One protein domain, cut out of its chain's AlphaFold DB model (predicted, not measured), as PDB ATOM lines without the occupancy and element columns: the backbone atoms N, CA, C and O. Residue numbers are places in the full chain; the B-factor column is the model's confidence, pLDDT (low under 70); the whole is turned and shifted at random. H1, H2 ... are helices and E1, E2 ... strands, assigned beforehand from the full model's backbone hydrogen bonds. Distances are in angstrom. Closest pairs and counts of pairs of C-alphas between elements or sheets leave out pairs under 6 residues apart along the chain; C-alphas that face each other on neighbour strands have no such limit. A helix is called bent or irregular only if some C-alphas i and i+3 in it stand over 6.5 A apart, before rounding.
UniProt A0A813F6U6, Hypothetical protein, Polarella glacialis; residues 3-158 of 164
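What this domain is: This is residues 3 to 158 of the 164 residues of the protein "Hypothetical protein" of Polarella glacialis (UniProt A0A813F6U6). Short strands build a body in which E2, E10, E11, E6 and E7 stand side by side in a row, while the long bent strand E3, with E9 beside it, leads away from E2 toward a small twisted sheet of E5, E4 and E8. The stretch after E11 has little named structure, and the two short helices H1 and H2 lie at the outside, on neither three-strand sheet. The printed part has 156 residues, with eleven named strands, E1 to E11, followed by H1 and H2; the class is mostly strand, though under half of the residues are in named elements. The sheets E2 - E3 - E9 and E5 - E4 - E8 and the pairs E6 - E7 and E10 - E11 are antiparallel. The whole is compact and rounded, with a radius of gyration of the C-alphas of 15.1 A and spans of 44 by 40 by 31 A.

How they stand to each other: E1, residues 7 to 9, pairs with no named strand. E2, residues 21 to 23, forms a hairpin with E3, residues 33 to 43, with N 22 and O 34 at 2.9 A. E3 bends by 58 degrees at residue 37, and its residues 36 to 43 pair with E9, residues 88 to 94, where N 40 and O 91 are 2.8 A apart. E4, residues 48 to 53, forms a hairpin with E5, residues 59 to 61, with N 52 and O 60 at 2.8 A. On its other side E4 is the neighbour of E8, residues 82 to 85, with N 82 and O 51 at 2.9 A. This sheet is only just strongly twisted, its C-alphas lying up to 4.3 A off its best plane. E6, residues 65 to 68, and E7, residues 71 to 74, form a hairpin, with N 66 and O 73 at 2.9 A. E10, residues 100 to 103, and E11, residues 106 to 109, form another, with N 103 and O 106 at 2.8 A. The closest C-alphas of E2 and E10 are those of Leu 23 and Leu 102, 5.3 A apart. Those of E6 and E11 are Ala 66 and Cys 108, at 4.3 A. H1, residues 137 to 142, has 1 of 2 O i to N i+4 pairs and 3 of 3 O i to N i+3 pairs within hydrogen-bond range; H2, residues 154 to 157, is too short for an O i to N i+4 pair. H1 and H2 are apart.

Where its parts are: E1 begins at C-alpha 7, (162.921, 314.636, 274.280). E3 is 28.3 A long and ends at C-alpha 43, (186.296, 302.010, 257.659). E9 is 19.5 A long and E4 15.3 A. H1 is 8.9 A long, and H2 ends at C-alpha 157, (190.865, 290.656, 269.392).

The domain as a whole: The C-alphas farthest apart are those of Leu 83 and Ser 135, 44.2 A. The printed part has no cut. The links E1 to E2, E11 to H1 and H1 to H2 are long. The mean pLDDT of the printed part is 92.4, and residue 120 alone is under 70.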
ATOM      1  N   LEU A   3     168.880 313.080 273.021       86.12
ATOM      2  CA  LEU A   3     168.008 313.871 273.877       86.12
ATOM      3  C   LEU A   3     168.258 315.362 273.651       86.12
ATOM      4  O   LEU A   3     169.364 315.856 273.848       86.12
ATOM      5  N   ILE A   4     167.215 316.094 273.256       87.31
ATOM      6  CA  ILE A   4     167.238 317.557 273.131       87.31
ATOM      7  C   ILE A   4     166.111 318.115 273.993       87.31
ATOM      8  O   ILE A   4     164.935 317.843 273.747       87.31
ATOM      9  N   GLY A   5     166.459 318.856 275.051       84.81
ATOM     10  CA  GLY A   5     165.474 319.344 276.024       84.81
ATOM     11  C   GLY A   5     164.672 318.212 276.684       84.81
ATOM     12  O   GLY A   5     163.477 318.368 276.929       84.81
ATOM     13  N   GLY A   6     165.305 317.051 276.900       84.00
ATOM     14  CA  GLY A   6     164.688 315.863 277.499       84.00
ATOM     15  C   GLY A   6     163.787 315.042 276.569       84.00
ATOM     16  O   GLY A   6     163.170 314.085 277.030       84.00
ATOM     17  N   LYS A   7     163.695 315.388 275.278       86.06
ATOM     18  CA  LYS A   7     162.921 314.636 274.280       86.06
ATOM     19  C   LYS A   7     163.835 313.851 273.357       86.06
ATOM     20  O   LYS A   7     164.846 314.381 272.899       86.06
ATOM     21  N   GLU A   8     163.443 312.620 273.053       88.94
ATOM     22  CA  GLU A   8     164.130 311.794 272.068       88.94
ATOM     23  C   GLU A   8     163.887 312.326 270.654       88.94
ATOM     24  O   GLU A   8     162.750 312.484 270.212       88.94
ATOM     25  N   MET A   9     164.978 312.583 269.942       88.75
ATOM     26  CA  MET A   9     164.989 313.041 268.561       88.75
ATOM     27  C   MET A   9     165.750 312.025 267.697       88.75
ATOM     28  O   MET A   9     166.861 311.618 268.072       88.75
ATOM     29  N   PRO A  10     165.195 311.613 266.542       87.56
ATOM     30  CA  PRO A  10     165.938 310.852 265.548       87.56
ATOM     31  C   PRO A  10     167.171 311.630 265.096       87.56
ATOM     32  O   PRO A  10     167.135 312.853 264.955       87.56
ATOM     33  N   ARG A  11     168.271 310.908 264.907       88.50
ATOM     34  CA  ARG A  11     169.541 311.461 264.441       88.50
ATOM     35  C   ARG A  11     170.311 310.366 263.729       88.50
ATOM     36  O   ARG A  11     170.398 309.253 264.259       88.50
ATOM     37  N   LEU A  12     170.850 310.677 262.555       90.12
ATOM     38  CA  LEU A  12     171.726 309.753 261.843       90.12
ATOM     39  C   LEU A  12     173.054 309.615 262.593       90.12
ATOM     40  O   LEU A  12     173.505 310.541 263.265       90.12
ATOM     41  N   MET A  13     173.724 308.471 262.458       91.75
ATOM     42  CA  MET A  13     175.019 308.260 263.120       91.75
ATOM     43  C   MET A  13     176.075 309.293 262.702       91.75
ATOM     44  O   MET A  13     176.875 309.721 263.529       91.75
ATOM     45  N   GLU A  14     176.043 309.760 261.452       91.62
ATOM     46  CA  GLU A  14     176.932 310.817 260.948       91.62
ATOM     47  C   GLU A  14     176.648 312.210 261.531       91.62
ATOM     48  O   GLU A  14     177.503 313.097 261.489       91.62
ATOM     49  N   GLU A  15     175.460 312.415 262.095       94.00
ATOM     50  CA  GLU A  15     175.033 313.661 262.729       94.00
ATOM     51  C   GLU A  15     175.275 313.649 264.241       94.00
ATOM     52  O   GLU A  15     175.267 314.712 264.861       94.00
ATOM     53  N   LEU A  16     175.510 312.474 264.837       95.06
ATOM     54  CA  LEU A  16     175.845 312.332 266.253       95.06
ATOM     55  C   LEU A  16     177.133 313.107 266.570       95.06
ATOM     56  O   LEU A  16     178.086 313.135 265.781       95.06
ATOM     57  N   ARG A  17     177.164 313.773 267.722       96.44
ATOM     58  CA  ARG A  17     178.293 314.581 268.190       96.44
ATOM     59  C   ARG A  17     178.694 314.169 269.599       96.44
ATOM     60  O   ARG A  17     177.873 313.740 270.405       96.44
ATOM     61  N   VAL A  18     179.976 314.349 269.907       97.00
ATOM     62  CA  VAL A  18     180.458 314.310 271.292       97.00
ATOM     63  C   VAL A  18     179.713 315.375 272.100       97.00
ATOM     64  O   VAL A  18     179.531 316.498 271.630       97.00
ATOM     65  N   GLY A  19     179.272 315.005 273.299       96.56
ATOM     66  CA  GLY A  19     178.439 315.819 274.176       96.56
ATOM     67  C   GLY A  19     176.933 315.606 274.005       96.56
ATOM     68  O   GLY A  19     176.195 315.984 274.912       96.56
ATOM     69  N   ASP A  20     176.471 314.976 272.915       97.31
ATOM     70  CA  ASP A  20     175.058 314.601 272.780       97.31
ATOM     71  C   ASP A  20     174.654 313.651 273.912       97.31
ATOM     72  O   ASP A  20     175.378 312.707 274.233       97.31
ATOM     73  N   GLU A  21     173.479 313.867 274.497       97.38
ATOM     74  CA  GLU A  21     172.911 312.945 275.478       97.38
ATOM     75  C   GLU A  21     172.116 311.838 274.788       97.38
ATOM     76  O   GLU A  21     171.323 312.086 273.878       97.38
ATOM     77  N   VAL A  22     172.300 310.604 275.248       97.19
ATOM     78  CA  VAL A  22     171.568 309.422 274.783       97.19
ATOM     79  C   VAL A  22     170.941 308.692 275.964       97.19
ATOM     80  O   VAL A  22     171.399 308.810 277.105       97.19
ATOM     81  N   LEU A  23     169.894 307.915 275.689       97.00
ATOM     82  CA  LEU A  23     169.351 306.983 276.668       97.00
ATOM     83  C   LEU A  23     170.269 305.772 276.819       97.00
ATOM     84  O   LEU A  23     170.827 305.275 275.841       97.00
ATOM     85  N   THR A  24     170.381 305.274 278.043       97.25
ATOM     86  CA  THR A  24     171.107 304.040 278.358       97.25
ATOM     87  C   THR A  24     170.140 302.903 278.665       97.25
ATOM     88  O   THR A  24     168.949 303.120 278.896       97.25
ATOM     89  N   GLY A  25     170.658 301.676 278.720       95.31
ATOM     90  CA  GLY A  25     169.899 300.520 279.196       95.31
ATOM     91  C   GLY A  25     169.796 300.406 280.720       95.31
ATOM     92  O   GLY A  25     169.273 299.406 281.208       95.31
ATOM     93  N   SER A  26     170.314 301.368 281.496       94.38
ATOM     94  CA  SER A  26     170.344 301.244 282.957       94.38
ATOM     95  C   SER A  26     168.946 301.389 283.572       94.38
ATOM     96  O   SER A  26     168.250 302.372 283.302       94.38
ATOM     97  N   PRO A  27     168.535 300.481 284.480       91.56
ATOM     98  CA  PRO A  27     167.280 300.630 285.214       91.56
ATOM     99  C   PRO A  27     167.355 301.748 286.268       91.56
ATOM    100  O   PRO A  27     166.319 302.253 286.711       91.56
ATOM    101  N   CYS A  28     168.566 302.151 286.672       94.44
ATOM    102  CA  CYS A  28     168.784 303.156 287.703       94.44
ATOM    103  C   CYS A  28     168.429 304.562 287.179       94.44
ATOM    104  O   CYS A  28     169.043 305.012 286.207       94.44
ATOM    105  N   PRO A  29     167.491 305.301 287.813       92.88
ATOM    106  CA  PRO A  29     167.045 306.610 287.329       92.88
ATOM    107  C   PRO A  29     168.171 307.618 287.071       92.88
ATOM    108  O   PRO A  29     168.136 308.317 286.063       92.88
ATOM    109  N   SER A  30     169.204 307.647 287.920       92.88
ATOM    110  CA  SER A  30     170.357 308.557 287.792       92.88
ATOM    111  C   SER A  30     171.345 308.176 286.681       92.88
ATOM    112  O   SER A  30     172.332 308.875 286.447       92.88
ATOM    113  N   GLN A  31     171.106 307.053 286.005       94.31
ATOM    114  CA  GLN A  31     171.970 306.496 284.969       94.31
ATOM    115  C   GLN A  31     171.253 306.303 283.637       94.31
ATOM    116  O   GLN A  31     171.891 305.876 282.681       94.31
ATOM    117  N   ARG A  32     169.958 306.635 283.547       95.44
ATOM    118  CA  ARG A  32     169.150 306.490 282.324       95.44
ATOM    119  C   ARG A  32     169.668 307.306 281.145       95.44
ATOM    120  O   ARG A  32     169.262 307.047 280.019       95.44
ATOM    121  N   GLN A  33     170.516 308.297 281.407       96.44
ATOM    122  CA  GLN A  33     171.055 309.213 280.412       96.44
ATOM    123  C   GLN A  33     172.561 309.365 280.596       96.44
ATOM    124  O   GLN A  33     173.059 309.451 281.728       96.44
ATOM    125  N   ARG A  34     173.282 309.404 279.475       96.56
ATOM    126  CA  ARG A  34     174.716 309.703 279.437       96.56
ATOM    127  C   ARG A  34     175.076 310.496 278.196       96.56
ATOM    128  O   ARG A  34     174.463 310.324 277.145       96.56
ATOM    129  N   ARG A  35     176.107 311.329 278.331       97.00
ATOM    130  CA  ARG A  35     176.720 312.018 277.199       97.00
ATOM    131  C   ARG A  35     177.619 311.066 276.425       97.00
ATOM    132  O   ARG A  35     178.336 310.249 277.007       97.00
ATOM    133  N   VAL A  36     177.602 311.220 275.109       97.69
ATOM    134  CA  VAL A  36     178.589 310.637 274.207       97.69
ATOM    135  C   VAL A  36     179.931 311.303 274.482       97.69
ATOM    136  O   VAL A  36     180.090 312.496 274.235       97.69
ATOM    137  N   GLY A  37     180.901 310.547 274.985       96.50
ATOM    138  CA  GLY A  37     182.248 311.056 275.240       96.50
ATOM    139  C   GLY A  37     183.163 310.925 274.024       96.50
ATOM    140  O   GLY A  37     184.029 311.771 273.805       96.50
ATOM    141  N   ARG A  38     182.953 309.895 273.192       96.75
ATOM    142  CA  ARG A  38     183.701 309.705 271.944       96.75
ATOM    143  C   ARG A  38     182.899 308.938 270.898       96.75
ATOM    144  O   ARG A  38     182.070 308.092 271.224       96.75
ATOM    145  N   ILE A  39     183.180 309.239 269.633       96.88
ATOM    146  CA  ILE A  39     182.635 308.538 268.471       96.88
ATOM    147  C   ILE A  39     183.813 308.047 267.639       96.88
ATOM    148  O   ILE A  39     184.700 308.825 267.285       96.88
ATOM    149  N   TRP A  40     183.803 306.759 267.336       96.06
ATOM    150  CA  TRP A  40     184.803 306.076 266.533       96.06
ATOM    151  C   TRP A  40     184.183 305.709 265.198       96.06
ATOM    152  O   TRP A  40     183.057 305.222 265.158       96.06
ATOM    153  N   ARG A  41     184.895 305.976 264.109       95.19
ATOM    154  CA  ARG A  41     184.430 305.767 262.741       95.19
ATOM    155  C   ARG A  41     185.410 304.841 262.037       95.19
ATOM    156  O   ARG A  41     186.432 305.284 261.515       95.19
ATOM    157  N   SER A  42     185.078 303.559 262.017       93.50
ATOM    158  CA  SER A  42     185.925 302.517 261.442       93.50
ATOM    159  C   SER A  42     185.525 302.280 259.988       93.50
ATOM    160  O   SER A  42     184.347 302.086 259.684       93.50
ATOM    161  N   VAL A  43     186.504 302.312 259.083       93.81
ATOM    162  CA  VAL A  43     186.296 302.010 257.659       93.81
ATOM    163  C   VAL A  43     185.936 300.537 257.509       93.81
ATOM    164  O   VAL A  43     186.594 299.679 258.094       93.81
ATOM    165  N   VAL A  44     184.939 300.235 256.683       93.19
ATOM    166  CA  VAL A  44     184.597 298.859 256.311       93.19
ATOM    167  C   VAL A  44     185.389 298.469 255.058       93.19
ATOM    168  O   VAL A  44     185.163 299.044 253.987       93.19
ATOM    169  N   PRO A  45     186.313 297.492 255.128       89.62
ATOM    170  CA  PRO A  45     187.046 297.038 253.950       89.62
ATOM    171  C   PRO A  45     186.091 296.531 252.862       89.62
ATOM    172  O   PRO A  45     185.257 295.665 253.104       89.62
ATOM    173  N   GLY A  46     186.199 297.088 251.654       93.62
ATOM    174  CA  GLY A  46     185.309 296.750 250.537       93.62
ATOM    175  C   GLY A  46     183.923 297.411 250.584       93.62
ATOM    176  O   GLY A  46     183.114 297.152 249.693       93.62
ATOM    177  N   GLY A  47     183.652 298.262 251.580       95.44
ATOM    178  CA  GLY A  47     182.436 299.078 251.662       95.44
ATOM    179  C   GLY A  47     181.147 298.277 251.849       95.44
ATOM    180  O   GLY A  47     180.075 298.743 251.465       95.44
ATOM    181  N   LYS A  48     181.236 297.043 252.359       96.50
ATOM    182  CA  LYS A  48     180.085 296.174 252.625       96.50
ATOM    183  C   LYS A  48     180.292 295.392 253.909       96.50
ATOM    184  O   LYS A  48     181.370 294.853 254.136       96.50
ATOM    185  N   THR A  49     179.244 295.281 254.710       96.50
ATOM    186  CA  THR A  49     179.242 294.452 255.918       96.50
ATOM    187  C   THR A  49     177.857 293.865 256.151       96.50
ATOM    188  O   THR A  49     176.867 294.329 255.581       96.50
ATOM    189  N   GLU A  50     177.783 292.813 256.957       97.81
ATOM    190  CA  GLU A  50     176.501 292.277 257.385       97.81
ATOM    191  C   GLU A  50     175.919 293.122 258.515       97.81
ATOM    192  O   GLU A  50     176.586 293.438 259.508       97.81
ATOM    193  N   VAL A  51     174.649 293.468 258.352       97.88
ATOM    194  CA  VAL A  51     173.894 294.271 259.306       97.88
ATOM    195  C   VAL A  51     172.544 293.640 259.585       97.88
ATOM    196  O   VAL A  51     171.985 292.923 258.756       97.88
ATOM    197  N   VAL A  52     172.000 293.948 260.753       98.31
ATOM    198  CA  VAL A  52     170.708 293.465 261.225       98.31
ATOM    199  C   VAL A  52     169.874 294.664 261.649       98.31
ATOM    200  O   VAL A  52     170.337 295.515 262.411       98.31
ATOM    201  N   GLN A  53     168.637 294.729 261.158       97.12
ATOM    202  CA  GLN A  53     167.647 295.713 261.588       97.12
ATOM    203  C   GLN A  53     166.795 295.103 262.708       97.12
ATOM    204  O   GLN A  53     166.031 294.174 262.453       97.12
ATOM    205  N   LEU A  54     166.925 295.606 263.938       96.06
ATOM    206  CA  LEU A  54     166.193 295.087 265.107       96.06
ATOM    207  C   LEU A  54     164.947 295.914 265.458       96.06
ATOM    208  O   LEU A  54     164.007 295.398 266.056       96.06
ATOM    209  N   SER A  55     164.914 297.186 265.068       94.19
ATOM    210  CA  SER A  55     163.742 298.070 265.155       94.19
ATOM    211  C   SER A  55     163.825 299.149 264.073       94.19
ATOM    212  O   SER A  55     164.778 299.133 263.308       94.19
ATOM    213  N   SER A  56     162.885 300.097 263.976       91.06
ATOM    214  CA  SER A  56     162.970 301.213 263.008       91.06
ATOM    215  C   SER A  56     164.245 302.048 263.146       91.06
ATOM    216  O   SER A  56     164.752 302.563 262.156       91.06
ATOM    217  N   ASP A  57     164.775 302.140 264.366       90.88
ATOM    218  CA  ASP A  57     165.867 303.051 264.717       90.88
ATOM    219  C   ASP A  57     167.155 302.317 265.113       90.88
ATOM    220  O   ASP A  57     168.191 302.951 265.298       90.88
ATOM    221  N   CYS A  58     167.110 300.986 265.256       93.81
ATOM    222  CA  CYS A  58     168.245 300.165 265.673       93.81
ATOM    223  C   CYS A  58     168.726 299.263 264.534       93.81
ATOM    224  O   CYS A  58     168.087 298.261 264.192       93.81
ATOM    225  N   ARG A  59     169.886 299.620 263.981       95.25
ATOM    226  CA  ARG A  59     170.592 298.860 262.952       95.25
ATOM    227  C   ARG A  59     172.030 298.639 263.392       95.25
ATOM    228  O   ARG A  59     172.736 299.601 263.682       95.25
ATOM    229  N   LEU A  60     172.442 297.381 263.462       96.94
ATOM    230  CA  LEU A  60     173.714 296.969 264.051       96.94
ATOM    231  C   LEU A  60     174.477 296.059 263.095       96.94
ATOM    232  O   LEU A  60     173.868 295.417 262.243       96.94
ATOM    233  N   THR A  61     175.795 295.951 263.254       96.44
ATOM    234  CA  THR A  61     176.561 294.882 262.597       96.44
ATOM    235  C   THR A  61     176.187 293.521 263.194       96.44
ATOM    236  O   THR A  61     175.819 293.434 264.366       96.44
ATOM    237  N   SER A  62     176.287 292.444 262.410       96.69
ATOM    238  CA  SER A  62     175.827 291.097 262.807       96.69
ATOM    239  C   SER A  62     176.327 290.609 264.170       96.69
ATOM    240  O   SER A  62     175.578 289.977 264.911       96.69
ATOM    241  N   ASN A  63     177.582 290.913 264.510       93.25
ATOM    242  CA  ASN A  63     178.218 290.467 265.752       93.25
ATOM    243  C   ASN A  63     178.084 291.470 266.906       93.25
ATOM    244  O   ASN A  63     178.610 291.213 267.988       93.25
ATOM    245  N   HIS A  64     177.414 292.609 266.699       94.94
ATOM    246  CA  HIS A  64     177.247 293.613 267.747       94.94
ATOM    247  C   HIS A  64     176.398 293.046 268.894       94.94
ATOM    248  O   HIS A  64     175.302 292.544 268.624       94.94
ATOM    249  N   PRO A  65     176.848 293.128 270.159       96.00
ATOM    250  CA  PRO A  65     176.063 292.629 271.280       96.00
ATOM    251  C   PRO A  65     174.841 293.509 271.568       96.00
ATOM    252  O   PRO A  65     174.945 294.730 271.734       96.00
ATOM    253  N   ALA A  66     173.682 292.873 271.694       96.50
ATOM    254  CA  ALA A  66     172.445 293.486 272.160       96.50
ATOM    255  C   ALA A  66     171.809 292.619 273.252       96.50
ATOM    256  O   ALA A  66     171.995 291.398 273.277       96.50
ATOM    257  N   ILE A  67     171.083 293.251 274.174       94.06
ATOM    258  CA  ILE A  67     170.401 292.543 275.255       94.06
ATOM    259  C   ILE A  67     169.018 292.075 274.793       94.06
ATOM    260  O   ILE A  67     168.263 292.820 274.165       94.06
ATOM    261  N   THR A  68     168.655 290.851 275.161       90.75
ATOM    262  CA  THR A  68     167.272 290.373 275.133       90.75
ATOM    263  C   THR A  68     166.989 289.617 276.425       90.75
ATOM    264  O   THR A  68     167.741 288.718 276.807       90.75
ATOM    265  N   GLY A  69     165.949 290.027 277.154       87.50
ATOM    266  CA  GLY A  69     165.757 289.581 278.534       87.50
ATOM    267  C   GLY A  69     166.980 289.917 279.395       87.50
ATOM    268  O   GLY A  69     167.309 291.087 279.575       87.50
ATOM    269  N   ASP A  70     167.652 288.888 279.901       87.88
ATOM    270  CA  ASP A  70     168.844 288.958 280.752       87.88
ATOM    271  C   ASP A  70     170.138 288.508 280.044       87.88
ATOM    272  O   ASP A  70     171.175 288.349 280.690       87.88
ATOM    273  N   ARG A  71     170.103 288.304 278.720       92.19
ATOM    274  CA  ARG A  71     171.229 287.751 277.954       92.19
ATOM    275  C   ARG A  71     171.728 288.711 276.885       92.19
ATOM    276  O   ARG A  71     170.942 289.292 276.139       92.19
ATOM    277  N   TRP A  72     173.051 288.792 276.765       94.81
ATOM    278  CA  TRP A  72     173.720 289.382 275.612       94.81
ATOM    279  C   TRP A  72     173.788 288.365 274.482       94.81
ATOM    280  O   TRP A  72     174.234 287.235 274.681       94.81
ATOM    281  N   LEU A  73     173.335 288.768 273.301       95.62
ATOM    282  CA  LEU A  73     173.374 287.967 272.084       95.62
ATOM    283  C   LEU A  73     173.922 288.816 270.932       95.62
ATOM    284  O   LEU A  73     173.770 290.042 270.951       95.62
ATOM    285  N   PRO A  74     174.540 288.195 269.912       95.94
ATOM    286  CA  PRO A  74     174.930 288.930 268.721       95.94
ATOM    287  C   PRO A  74     173.661 289.326 267.958       95.94
ATOM    288  O   PRO A  74     172.693 288.559 267.918       95.94
ATOM    289  N   ALA A  75     173.654 290.499 267.326       97.25
ATOM    290  CA  ALA A  75     172.487 291.007 266.607       97.25
ATOM    291  C   ALA A  75     171.919 289.999 265.586       97.25
ATOM    292  O   ALA A  75     170.702 289.871 265.464       97.25
ATOM    293  N   ALA A  76     172.770 289.214 264.915       97.56
ATOM    294  CA  ALA A  76     172.354 288.189 263.948       97.56
ATOM    295  C   ALA A  76     171.581 287.007 264.560       97.56
ATOM    296  O   ALA A  76     170.957 286.239 263.836       97.56
ATOM    297  N   SER A  77     171.595 286.846 265.887       96.75
ATOM    298  CA  SER A  77     170.724 285.889 266.589       96.75
ATOM    299  C   SER A  77     169.342 286.459 266.916       96.75
ATOM    300  O   SER A  77     168.457 285.713 267.326       96.75
ATOM    301  N   LEU A  78     169.155 287.773 266.769       96.19
ATOM    302  CA  LEU A  78     167.918 288.488 267.102       96.19
ATOM    303  C   LEU A  78     167.121 288.902 265.858       96.19
ATOM    304  O   LEU A  78     165.934 289.205 265.959       96.19
ATOM    305  N   GLY A  79     167.754 288.907 264.686       96.56
ATOM    306  CA  GLY A  79     167.134 289.253 263.414       96.56
ATOM    307  C   GLY A  79     167.923 288.706 262.228       96.56
ATOM    308  O   GLY A  79     169.007 288.151 262.389       96.56
ATOM    309  N   LEU A  80     167.369 288.858 261.024       97.56
ATOM    310  CA  LEU A  80     167.992 288.357 259.800       97.56
ATOM    311  C   LEU A  80     169.164 289.266 259.378       97.56
ATOM    312  O   LEU A  80     168.920 290.444 259.096       97.56
ATOM    313  N   PRO A  81     170.405 288.755 259.291       97.75
ATOM    314  CA  PRO A  81     171.514 289.514 258.731       97.75
ATOM    315  C   PRO A  81     171.348 289.690 257.222       97.75
ATOM    316  O   PRO A  81     170.973 288.768 256.495       97.75
ATOM    317  N   VAL A  82     171.649 290.894 256.746       97.81
ATOM    318  CA  VAL A  82     171.649 291.247 255.328       97.81
ATOM    319  C   VAL A  82     172.975 291.913 254.999       97.81
ATOM    320  O   VAL A  82     173.434 292.799 255.720       97.81
ATOM    321  N   LEU A  83     173.591 291.508 253.891       97.81
ATOM    322  CA  LEU A  83     174.772 292.189 253.376       97.81
ATOM    323  C   LEU A  83     174.368 293.564 252.837       97.81
ATOM    324  O   LEU A  83     173.534 293.658 251.935       97.81
ATOM    325  N   SER A  84     174.970 294.626 253.364       97.12
ATOM    326  CA  SER A  84     174.607 295.998 253.018       97.12
ATOM    327  C   SER A  84     175.830 296.846 252.670       97.12
ATOM    328  O   SER A  84     176.906 296.595 253.217       97.12
ATOM    329  N   PRO A  85     175.708 297.806 251.730       96.94
ATOM    330  CA  PRO A  85     176.770 298.762 251.461       96.94
ATOM    331  C   PRO A  85     176.919 299.727 252.638       96.94
ATOM    332  O   PRO A  85     176.070 300.579 252.863       96.94
ATOM    333  N   GLU A  86     178.025 299.595 253.360       94.75
ATOM    334  CA  GLU A  86     178.393 300.445 254.485       94.75
ATOM    335  C   GLU A  86     179.845 300.852 254.291       94.75
ATOM    336  O   GLU A  86     180.727 299.998 254.291       94.75
ATOM    337  N   GLU A  87     180.119 302.140 254.119       94.44
ATOM    338  CA  GLU A  87     181.505 302.618 254.042       94.44
ATOM    339  C   GLU A  87     182.163 302.657 255.429       94.44
ATOM    340  O   GLU A  87     183.379 302.485 255.561       94.44
ATOM    341  N   PHE A  88     181.353 302.861 256.473       94.50
ATOM    342  CA  PHE A  88     181.804 303.027 257.848       94.50
ATOM    343  C   PHE A  88     180.856 302.347 258.827       94.50
ATOM    344  O   PHE A  88     179.646 302.310 258.620       94.50
ATOM    345  N   VAL A  89     181.415 301.891 259.942       94.69
ATOM    346  CA  VAL A  89     180.666 301.517 261.144       94.69
ATOM    347  C   VAL A  89     181.105 302.404 262.298       94.69
ATOM    348  O   VAL A  89     182.240 302.888 262.333       94.69
ATOM    349  N   TYR A  90     180.191 302.639 263.233       95.69
ATOM    350  CA  TYR A  90     180.399 303.596 264.308       95.69
ATOM    351  C   TYR A  90     180.435 302.898 265.666       95.69
ATOM    352  O   TYR A  90     179.514 302.162 266.013       95.69
ATOM    353  N   GLY A  91     181.483 303.163 266.441       95.62
ATOM    354  CA  GLY A  91     181.573 302.808 267.856       95.62
ATOM    355  C   GLY A  91     181.272 304.027 268.720       95.62
ATOM    356  O   GLY A  91     181.806 305.107 268.472       95.62
ATOM    357  N   ILE A  92     180.427 303.870 269.738       96.88
ATOM    358  CA  ILE A  92     180.086 304.953 270.666       96.88
ATOM    359  C   ILE A  92     180.665 304.625 272.036       96.88
ATOM    360  O   ILE A  92     180.415 303.552 272.583       96.88
ATOM    361  N   GLU A  93     181.403 305.572 272.597       96.81
ATOM    362  CA  GLU A  93     181.902 305.522 273.965       96.81
ATOM    363  C   GLU A  93     181.190 306.598 274.793       96.81
ATOM    364  O   GLU A  93     181.208 307.781 274.441       96.81
ATOM    365  N   LEU A  94     180.538 306.193 275.884       97.12
ATOM    366  CA  LEU A  94     179.814 307.103 276.776       97.12
ATOM    367  C   LEU A  94     180.684 307.530 277.953       97.12
ATOM    368  O   LEU A  94     181.556 306.783 278.392       97.12
ATOM    369  N   GLU A  95     180.419 308.703 278.516       95.50
ATOM    370  CA  GLU A  95     181.045 309.117 279.774       95.50
ATOM    371  C   GLU A  95     180.664 308.183 280.942       95.50
ATOM    372  O   GLU A  95     179.547 307.664 281.031       95.50
ATOM    373  N   GLY A  96     181.591 307.989 281.886       93.56
ATOM    374  CA  GLY A  96     181.369 307.137 283.059       93.56
ATOM    375  C   GLY A  96     181.485 305.639 282.753       93.56
ATOM    376  O   GLY A  96     182.393 305.232 282.039       93.56
ATOM    377  N   HIS A  97     180.600 304.820 283.334       91.81
ATOM    378  CA  HIS A  97     180.619 303.345 283.223       91.81
ATOM    379  C   HIS A  97     179.247 302.742 282.894       91.81
ATOM    380  O   HIS A  97     178.972 301.580 283.190       91.81
ATOM    381  N   VAL A  98     178.331 303.556 282.365       93.81
ATOM    382  CA  VAL A  98     177.019 303.074 281.921       93.81
ATOM    383  C   VAL A  98     177.115 302.847 280.421       93.81
ATOM    384  O   VAL A  98     176.553 303.594 279.634       93.81
ATOM    385  N   ASP A  99     177.889 301.839 280.036       94.94
ATOM    386  CA  ASP A  99     178.371 301.629 278.664       94.94
ATOM    387  C   ASP A  99     177.337 300.927 277.768       94.94
ATOM    388  O   ASP A  99     177.644 300.061 276.957       94.94
ATOM    389  N   THR A 100     176.065 301.290 277.923       96.88
ATOM    390  CA  THR A 100     174.954 300.750 277.131       96.88
ATOM    391  C   THR A 100     174.127 301.882 276.559       96.88
ATOM    392  O   THR A 100     173.971 302.922 277.200       96.88
ATOM    393  N   ILE A 101     173.562 301.673 275.374       96.88
ATOM    394  CA  ILE A 101     172.717 302.661 274.697       96.88
ATOM    395  C   ILE A 101     171.378 302.012 274.375       96.88
ATOM    396  O   ILE A 101     171.334 300.899 273.857       96.88
ATOM    397  N   LEU A 102     170.287 302.707 274.682       96.38
ATOM    398  CA  LEU A 102     168.934 302.302 274.324       96.38
ATOM    399  C   LEU A 102     168.542 302.957 272.993       96.38
ATOM    400  O   LEU A 102     168.490 304.182 272.889       96.38
ATOM    401  N   ILE A 103     168.262 302.144 271.972       93.25
ATOM    402  CA  ILE A 103     167.942 302.596 270.613       93.25
ATOM    403  C   ILE A 103     166.698 301.858 270.121       93.25
ATOM    404  O   ILE A 103     166.721 300.641 269.962       93.25
ATOM    405  N   GLY A 104     165.601 302.584 269.883       90.31
ATOM    406  CA  GLY A 104     164.356 301.999 269.368       90.31
ATOM    407  C   GLY A 104     163.868 300.799 270.190       90.31
ATOM    408  O   GLY A 104     163.503 299.775 269.618       90.31
ATOM    409  N   GLY A 105     163.962 300.891 271.521       92.75
ATOM    410  CA  GLY A 105     163.595 299.821 272.459       92.75
ATOM    411  C   GLY A 105     164.650 298.728 272.677       92.75
ATOM    412  O   GLY A 105     164.456 297.881 273.544       92.75
ATOM    413  N   VAL A 106     165.769 298.747 271.947       95.69
ATOM    414  CA  VAL A 106     166.841 297.746 272.041       95.69
ATOM    415  C   VAL A 106     168.012 298.306 272.844       95.69
ATOM    416  O   VAL A 106     168.547 299.362 272.507       95.69
ATOM    417  N   VAL A 107     168.443 297.604 273.894       97.12
ATOM    418  CA  VAL A 107     169.677 297.958 274.610       97.12
ATOM    419  C   VAL A 107     170.858 297.302 273.911       97.12
ATOM    420  O   VAL A 107     170.934 296.080 273.799       97.12
ATOM    421  N   CYS A 108     171.787 298.129 273.457       96.50
ATOM    422  CA  CYS A 108     172.974 297.725 272.720       96.50
ATOM    423  C   CYS A 108     174.226 298.001 273.551       96.50
ATOM    424  O   CYS A 108     174.259 298.936 274.361       96.50
ATOM    425  N   ALA A 109     175.275 297.222 273.308       95.94
ATOM    426  CA  ALA A 109     176.592 297.497 273.855       95.94
ATOM    427  C   ALA A 109     177.164 298.806 273.285       95.94
ATOM    428  O   ALA A 109     177.166 299.005 272.069       95.94
ATOM    429  N   GLY A 110     177.652 299.690 274.154       95.88
ATOM    430  CA  GLY A 110     178.632 300.717 273.803       95.88
ATOM    431  C   GLY A 110     180.055 300.192 274.014       95.88
ATOM    432  O   GLY A 110     180.256 299.078 274.490       95.88
ATOM    433  N   LEU A 111     181.065 300.991 273.681       94.69
ATOM    434  CA  LEU A 111     182.452 300.656 274.012       94.69
ATOM    435  C   LEU A 111     182.671 300.729 275.527       94.69
ATOM    436  O   LEU A 111     182.205 301.663 276.181       94.69
ATOM    437  N   GLY A 112     183.393 299.750 276.069       92.81
ATOM    438  CA  GLY A 112     183.698 299.653 277.496       92.81
ATOM    439  C   GLY A 112     182.839 298.654 278.271       92.81
ATOM    440  O   GLY A 112     183.193 298.303 279.396       92.81
ATOM    441  N   VAL A 113     181.738 298.162 277.693       92.62
ATOM    442  CA  VAL A 113     180.820 297.257 278.395       92.62
ATOM    443  C   VAL A 113     181.312 295.814 278.393       92.62
ATOM    444  O   VAL A 113     181.716 295.262 277.370       92.62
ATOM    445  N   TYR A 114     181.204 295.167 279.547       90.62
ATOM    446  CA  TYR A 114     181.347 293.724 279.660       90.62
ATOM    447  C   TYR A 114     180.014 293.034 279.338       90.62
ATOM    448  O   TYR A 114     179.013 293.274 280.014       90.62
ATOM    449  N   CYS A 115     179.999 292.170 278.322       90.06
ATOM    450  CA  CYS A 115     178.791 291.490 277.843       90.06
ATOM    451  C   CYS A 115     178.743 289.991 278.207       90.06
ATOM    452  O   CYS A 115     177.867 289.271 277.734       90.06
ATOM    453  N   GLY A 116     179.647 289.504 279.066       85.38
ATOM    454  CA  GLY A 116     179.676 288.110 279.530       85.38
ATOM    455  C   GLY A 116     180.769 287.245 278.886       85.38
ATOM    456  O   GLY A 116     181.544 287.718 278.071       85.38
ATOM    457  N   PRO A 117     180.885 285.954 279.238       78.25
ATOM    458  CA  PRO A 117     181.917 285.036 278.726       78.25
ATOM    459  C   PRO A 117     182.057 284.999 277.197       78.25
ATOM    460  O   PRO A 117     183.167 284.925 276.680       78.25
ATOM    461  N   ASP A 118     180.937 285.125 276.491       77.94
ATOM    462  CA  ASP A 118     180.892 285.053 275.030       77.94
ATOM    463  C   ASP A 118     181.224 286.399 274.351       77.94
ATOM    464  O   ASP A 118     181.495 286.440 273.152       77.94
ATOM    465  N   PHE A 119     181.217 287.509 275.106       77.38
ATOM    466  CA  PHE A 119     181.352 288.871 274.588       77.38
ATOM    467  C   PHE A 119     182.082 289.812 275.552       77.38
ATOM    468  O   PHE A 119     181.726 289.954 276.715       77.38
ATOM    469  N   GLY A 120     183.014 290.610 275.040       68.56
ATOM    470  CA  GLY A 120     183.651 291.639 275.863       68.56
ATOM    471  C   GLY A 120     184.717 291.061 276.787       68.56
ATOM    472  O   GLY A 120     184.712 291.290 277.987       68.56
ATOM    473  N   TRP A 121     185.676 290.344 276.216       72.31
ATOM    474  CA  TRP A 121     186.947 290.057 276.891       72.31
ATOM    475  C   TRP A 121     188.119 290.727 276.201       72.31
ATOM    476  O   TRP A 121     189.225 290.645 276.701       72.31
ATOM    477  N   ASN A 122     187.898 291.398 275.077       85.38
ATOM    478  CA  ASN A 122     188.959 291.961 274.257       85.38
ATOM    479  C   ASN A 122     188.969 293.490 274.327       85.38
ATOM    480  O   ASN A 122     188.323 294.104 275.178       85.38
ATOM    481  N   VAL A 123     189.698 294.096 273.395       88.44
ATOM    482  CA  VAL A 123     189.860 295.542 273.223       88.44
ATOM    483  C   VAL A 123     188.556 296.347 273.348       88.44
ATOM    484  O   VAL A 123     188.584 297.460 273.860       88.44
ATOM    485  N   TYR A 124     187.391 295.790 273.000       90.31
ATOM    486  CA  TYR A 124     186.103 296.496 273.077       90.31
ATOM    487  C   TYR A 124     185.560 296.734 274.498       90.31
ATOM    488  O   TYR A 124     184.623 297.518 274.650       90.31
ATOM    489  N   THR A 125     186.148 296.139 275.545       90.25
ATOM    490  CA  THR A 125     185.838 296.504 276.948       90.25
ATOM    491  C   THR A 125     186.711 297.617 277.504       90.25
ATOM    492  O   THR A 125     186.555 298.025 278.658       90.25
ATOM    493  N   ARG A 126     187.642 298.119 276.694       92.12
ATOM    494  CA  ARG A 126     188.482 299.255 277.045       92.12
ATOM    495  C   ARG A 126     187.789 300.571 276.727       92.12
ATOM    496  O   ARG A 126     186.800 300.630 275.996       92.12
ATOM    497  N   LYS A 127     188.340 301.633 277.302       93.56
ATOM    498  CA  LYS A 127     187.856 303.003 277.204       93.56
ATOM    499  C   LYS A 127     189.019 303.944 276.948       93.56
ATOM    500  O   LYS A 127     190.037 303.859 277.627       93.56
ATOM    501  N   ALA A 128     188.851 304.868 276.016       94.38
ATOM    502  CA  ALA A 128     189.790 305.956 275.794       94.38
ATOM    503  C   ALA A 128     189.473 307.193 276.640       94.38
ATOM    504  O   ALA A 128     190.257 308.142 276.641       94.38
ATOM    505  N   ILE A 129     188.328 307.219 277.329       92.81
ATOM    506  CA  ILE A 129     187.965 308.296 278.251       92.81
ATOM    507  C   ILE A 129     187.901 307.790 279.692       92.81
ATOM    508  O   ILE A 129     187.390 306.708 279.987       92.81
ATOM    509  N   HIS A 130     188.429 308.601 280.604       91.38
ATOM    510  CA  HIS A 130     188.352 308.350 282.038       91.38
ATOM    511  C   HIS A 130     186.990 308.815 282.578       91.38
ATOM    512  O   HIS A 130     186.410 309.771 282.061       91.38
ATOM    513  N   CYS A 131     186.471 308.171 283.629       91.38
ATOM    514  CA  CYS A 131     185.322 308.721 284.354       91.38
ATOM    515  C   CYS A 131     185.741 309.924 285.223       91.38
ATOM    516  O   CYS A 131     186.928 310.166 285.433       91.38
ATOM    517  N   GLU A 132     184.783 310.680 285.755       89.00
ATOM    518  CA  GLU A 132     185.082 311.870 286.571       89.00
ATOM    519  C   GLU A 132     185.781 311.536 287.903       89.00
ATOM    520  O   GLU A 132     186.488 312.369 288.467       89.00
ATOM    521  N   ASP A 133     185.629 310.303 288.395       90.38
ATOM    522  CA  ASP A 133     186.302 309.820 289.598       90.38
ATOM    523  C   ASP A 133     187.693 309.257 289.266       90.38
ATOM    524  O   ASP A 133     187.839 308.103 288.860       90.38
ATOM    525  N   LEU A 134     188.737 310.058 289.500       85.19
ATOM    526  CA  LEU A 134     190.143 309.664 289.307       85.19
ATOM    527  C   LEU A 134     190.593 308.490 290.194       85.19
ATOM    528  O   LEU A 134     191.628 307.882 289.931       85.19
ATOM    529  N   SER A 135     189.836 308.155 291.242       90.81
ATOM    530  CA  SER A 135     190.117 307.010 292.111       90.81
ATOM    531  C   SER A 135     189.417 305.717 291.666       90.81
ATOM    532  O   SER A 135     189.662 304.653 292.249       90.81
ATOM    533  N   CYS A 136     188.599 305.780 290.610       92.62
ATOM    534  CA  CYS A 136     187.752 304.687 290.157       92.62
ATOM    535  C   CYS A 136     188.548 303.421 289.804       92.62
ATOM    536  O   CYS A 136     189.353 303.387 288.869       92.62
ATOM    537  N   ASN A 137     188.259 302.325 290.512       90.69
ATOM    538  CA  ASN A 137     188.906 301.033 290.272       90.69
ATOM    539  C   ASN A 137     188.593 300.452 288.888       90.69
ATOM    540  O   ASN A 137     189.438 299.773 288.314       90.69
ATOM    541  N   LYS A 138     187.412 300.749 288.336       90.44
ATOM    542  CA  LYS A 138     187.024 300.303 286.994       90.44
ATOM    543  C   LYS A 138     187.902 300.949 285.927       90.44
ATOM    544  O   LYS A 138     188.398 300.257 285.044       90.44
ATOM    545  N   CYS A 139     188.184 302.247 286.056       91.62
ATOM    546  CA  CYS A 139     189.092 302.949 285.150       91.62
ATOM    547  C   CYS A 139     190.532 302.432 285.221       91.62
ATOM    548  O   CYS A 139     191.168 302.363 284.182       91.62
ATOM    549  N   LYS A 140     191.030 301.980 286.382       89.81
ATOM    550  CA  LYS A 140     192.378 301.369 286.474       89.81
ATOM    551  C   LYS A 140     192.564 300.168 285.545       89.81
ATOM    552  O   LYS A 140     193.692 299.838 285.199       89.81
ATOM    553  N   ILE A 141     191.465 299.498 285.200       87.44
ATOM    554  CA  ILE A 141     191.452 298.361 284.286       87.44
ATOM    555  C   ILE A 141     191.055 298.830 282.888       87.44
ATOM    556  O   ILE A 141     191.760 298.530 281.934       87.44
ATOM    557  N   ALA A 142     189.925 299.525 282.755       89.62
ATOM    558  CA  ALA A 142     189.300 299.822 281.470       89.62
ATOM    559  C   ALA A 142     189.998 300.929 280.673       89.62
ATOM    560  O   ALA A 142     189.958 300.894 279.446       89.62
ATOM    561  N   PHE A 143     190.583 301.921 281.347       92.94
ATOM    562  CA  PHE A 143     191.124 303.105 280.694       92.94
ATOM    563  C   PHE A 143     192.467 302.808 280.029       92.94
ATOM    564  O   PHE A 143     193.438 302.455 280.693       92.94
ATOM    565  N   ASP A 144     192.511 303.027 278.723       92.00
ATOM    566  CA  ASP A 144     193.715 303.005 277.913       92.00
ATOM    567  C   ASP A 144     193.688 304.221 276.972       92.00
ATOM    568  O   ASP A 144     192.952 304.221 275.985       92.00
ATOM    569  N   PRO A 145     194.464 305.283 277.244       90.69
ATOM    570  CA  PRO A 145     194.473 306.472 276.396       90.69
ATOM    571  C   PRO A 145     195.127 306.239 275.025       90.69
ATOM    572  O   PRO A 145     195.009 307.100 274.153       90.69
ATOM    573  N   SER A 146     195.838 305.121 274.835       90.81
ATOM    574  CA  SER A 146     196.517 304.782 273.581       90.81
ATOM    575  C   SER A 146     195.634 304.023 272.593       90.81
ATOM    576  O   SER A 146     195.996 303.899 271.422       90.81
ATOM    577  N   ILE A 147     194.468 303.552 273.041       91.06
ATOM    578  CA  ILE A 147     193.551 302.782 272.209       91.06
ATOM    579  C   ILE A 147     192.976 303.621 271.060       91.06
ATOM    580  O   ILE A 147     192.564 304.771 271.237       91.06
ATOM    581  N   ASP A 148     192.907 303.015 269.876       92.56
ATOM    582  CA  ASP A 148     192.279 303.595 268.691       92.56
ATOM    583  C   ASP A 148     191.311 302.595 268.055       92.56
ATOM    584  O   ASP A 148     191.700 301.701 267.301       92.56
ATOM    585  N   PHE A 149     190.018 302.770 268.322       92.19
ATOM    586  CA  PHE A 149     188.999 301.879 267.774       92.19
ATOM    587  C   PHE A 149     188.761 302.059 266.264       92.19
ATOM    588  O   PHE A 149     188.089 301.228 265.648       92.19
ATOM    589  N   ASN A 150     189.326 303.095 265.626       91.00
ATOM    590  CA  ASN A 150     189.238 303.240 264.169       91.00
ATOM    591  C   ASN A 150     190.110 302.215 263.428       91.00
ATOM    592  O   ASN A 150     189.880 301.973 262.243       91.00
ATOM    593  N   SER A 151     191.111 301.639 264.103       86.75
ATOM    594  CA  SER A 151     192.167 300.837 263.482       86.75
ATOM    595  C   SER A 151     192.389 299.467 264.139       86.75
ATOM    596  O   SER A 151     193.465 298.888 263.983       86.75
ATOM    597  N   ILE A 152     191.361 298.917 264.804       87.00
ATOM    598  CA  ILE A 152     191.407 297.583 265.427       87.00
ATOM    599  C   ILE A 152     191.802 296.507 264.413       87.00
ATOM    600  O   ILE A 152     191.190 296.353 263.352       87.00
ATOM    601  N   LYS A 153     192.811 295.723 264.775       83.56
ATOM    602  CA  LYS A 153     193.338 294.592 264.015       83.56
ATOM    603  C   LYS A 153     192.860 293.282 264.625       83.56
ATOM    604  O   LYS A 153     192.506 293.201 265.795       83.56
ATOM    605  N   ALA A 154     192.940 292.208 263.840       80.69
ATOM    606  CA  ALA A 154     192.623 290.864 264.322       80.69
ATOM    607  C   ALA A 154     193.478 290.440 265.536       80.69
ATOM    608  O   ALA A 154     192.996 289.696 266.383       80.69
ATOM    609  N   SER A 155     194.717 290.936 265.646       82.62
ATOM    610  CA  SER A 155     195.588 290.708 266.809       82.62
ATOM    611  C   SER A 155     195.001 291.255 268.107       82.62
ATOM    612  O   SER A 155     195.100 290.601 269.140       82.62
ATOM    613  N   ASP A 156     194.339 292.407 268.044       82.44
ATOM    614  CA  ASP A 156     193.816 293.119 269.217       82.44
ATOM    615  C   ASP A 156     192.576 292.404 269.789       82.44
ATOM    616  O   ASP A 156     192.189 292.597 270.940       82.44
ATOM    617  N   LEU A 157     191.959 291.534 268.981       80.81
ATOM    618  CA  LEU A 157     190.865 290.656 269.392       80.81
ATOM    619  C   LEU A 157     191.354 289.406 270.138       80.81
ATOM    620  O   LEU A 157     190.541 288.740 270.776       80.81
ATOM    621  N   GLY A 158     192.645 289.075 270.027       75.81
ATOM    622  CA  GLY A 158     193.260 287.919 270.681       75.81
ATOM    623  C   GLY A 158     193.691 288.181 272.125       75.81
ATOM    624  O   GLY A 158     193.940 287.230 272.865       75.81
TER     625      GLY A 158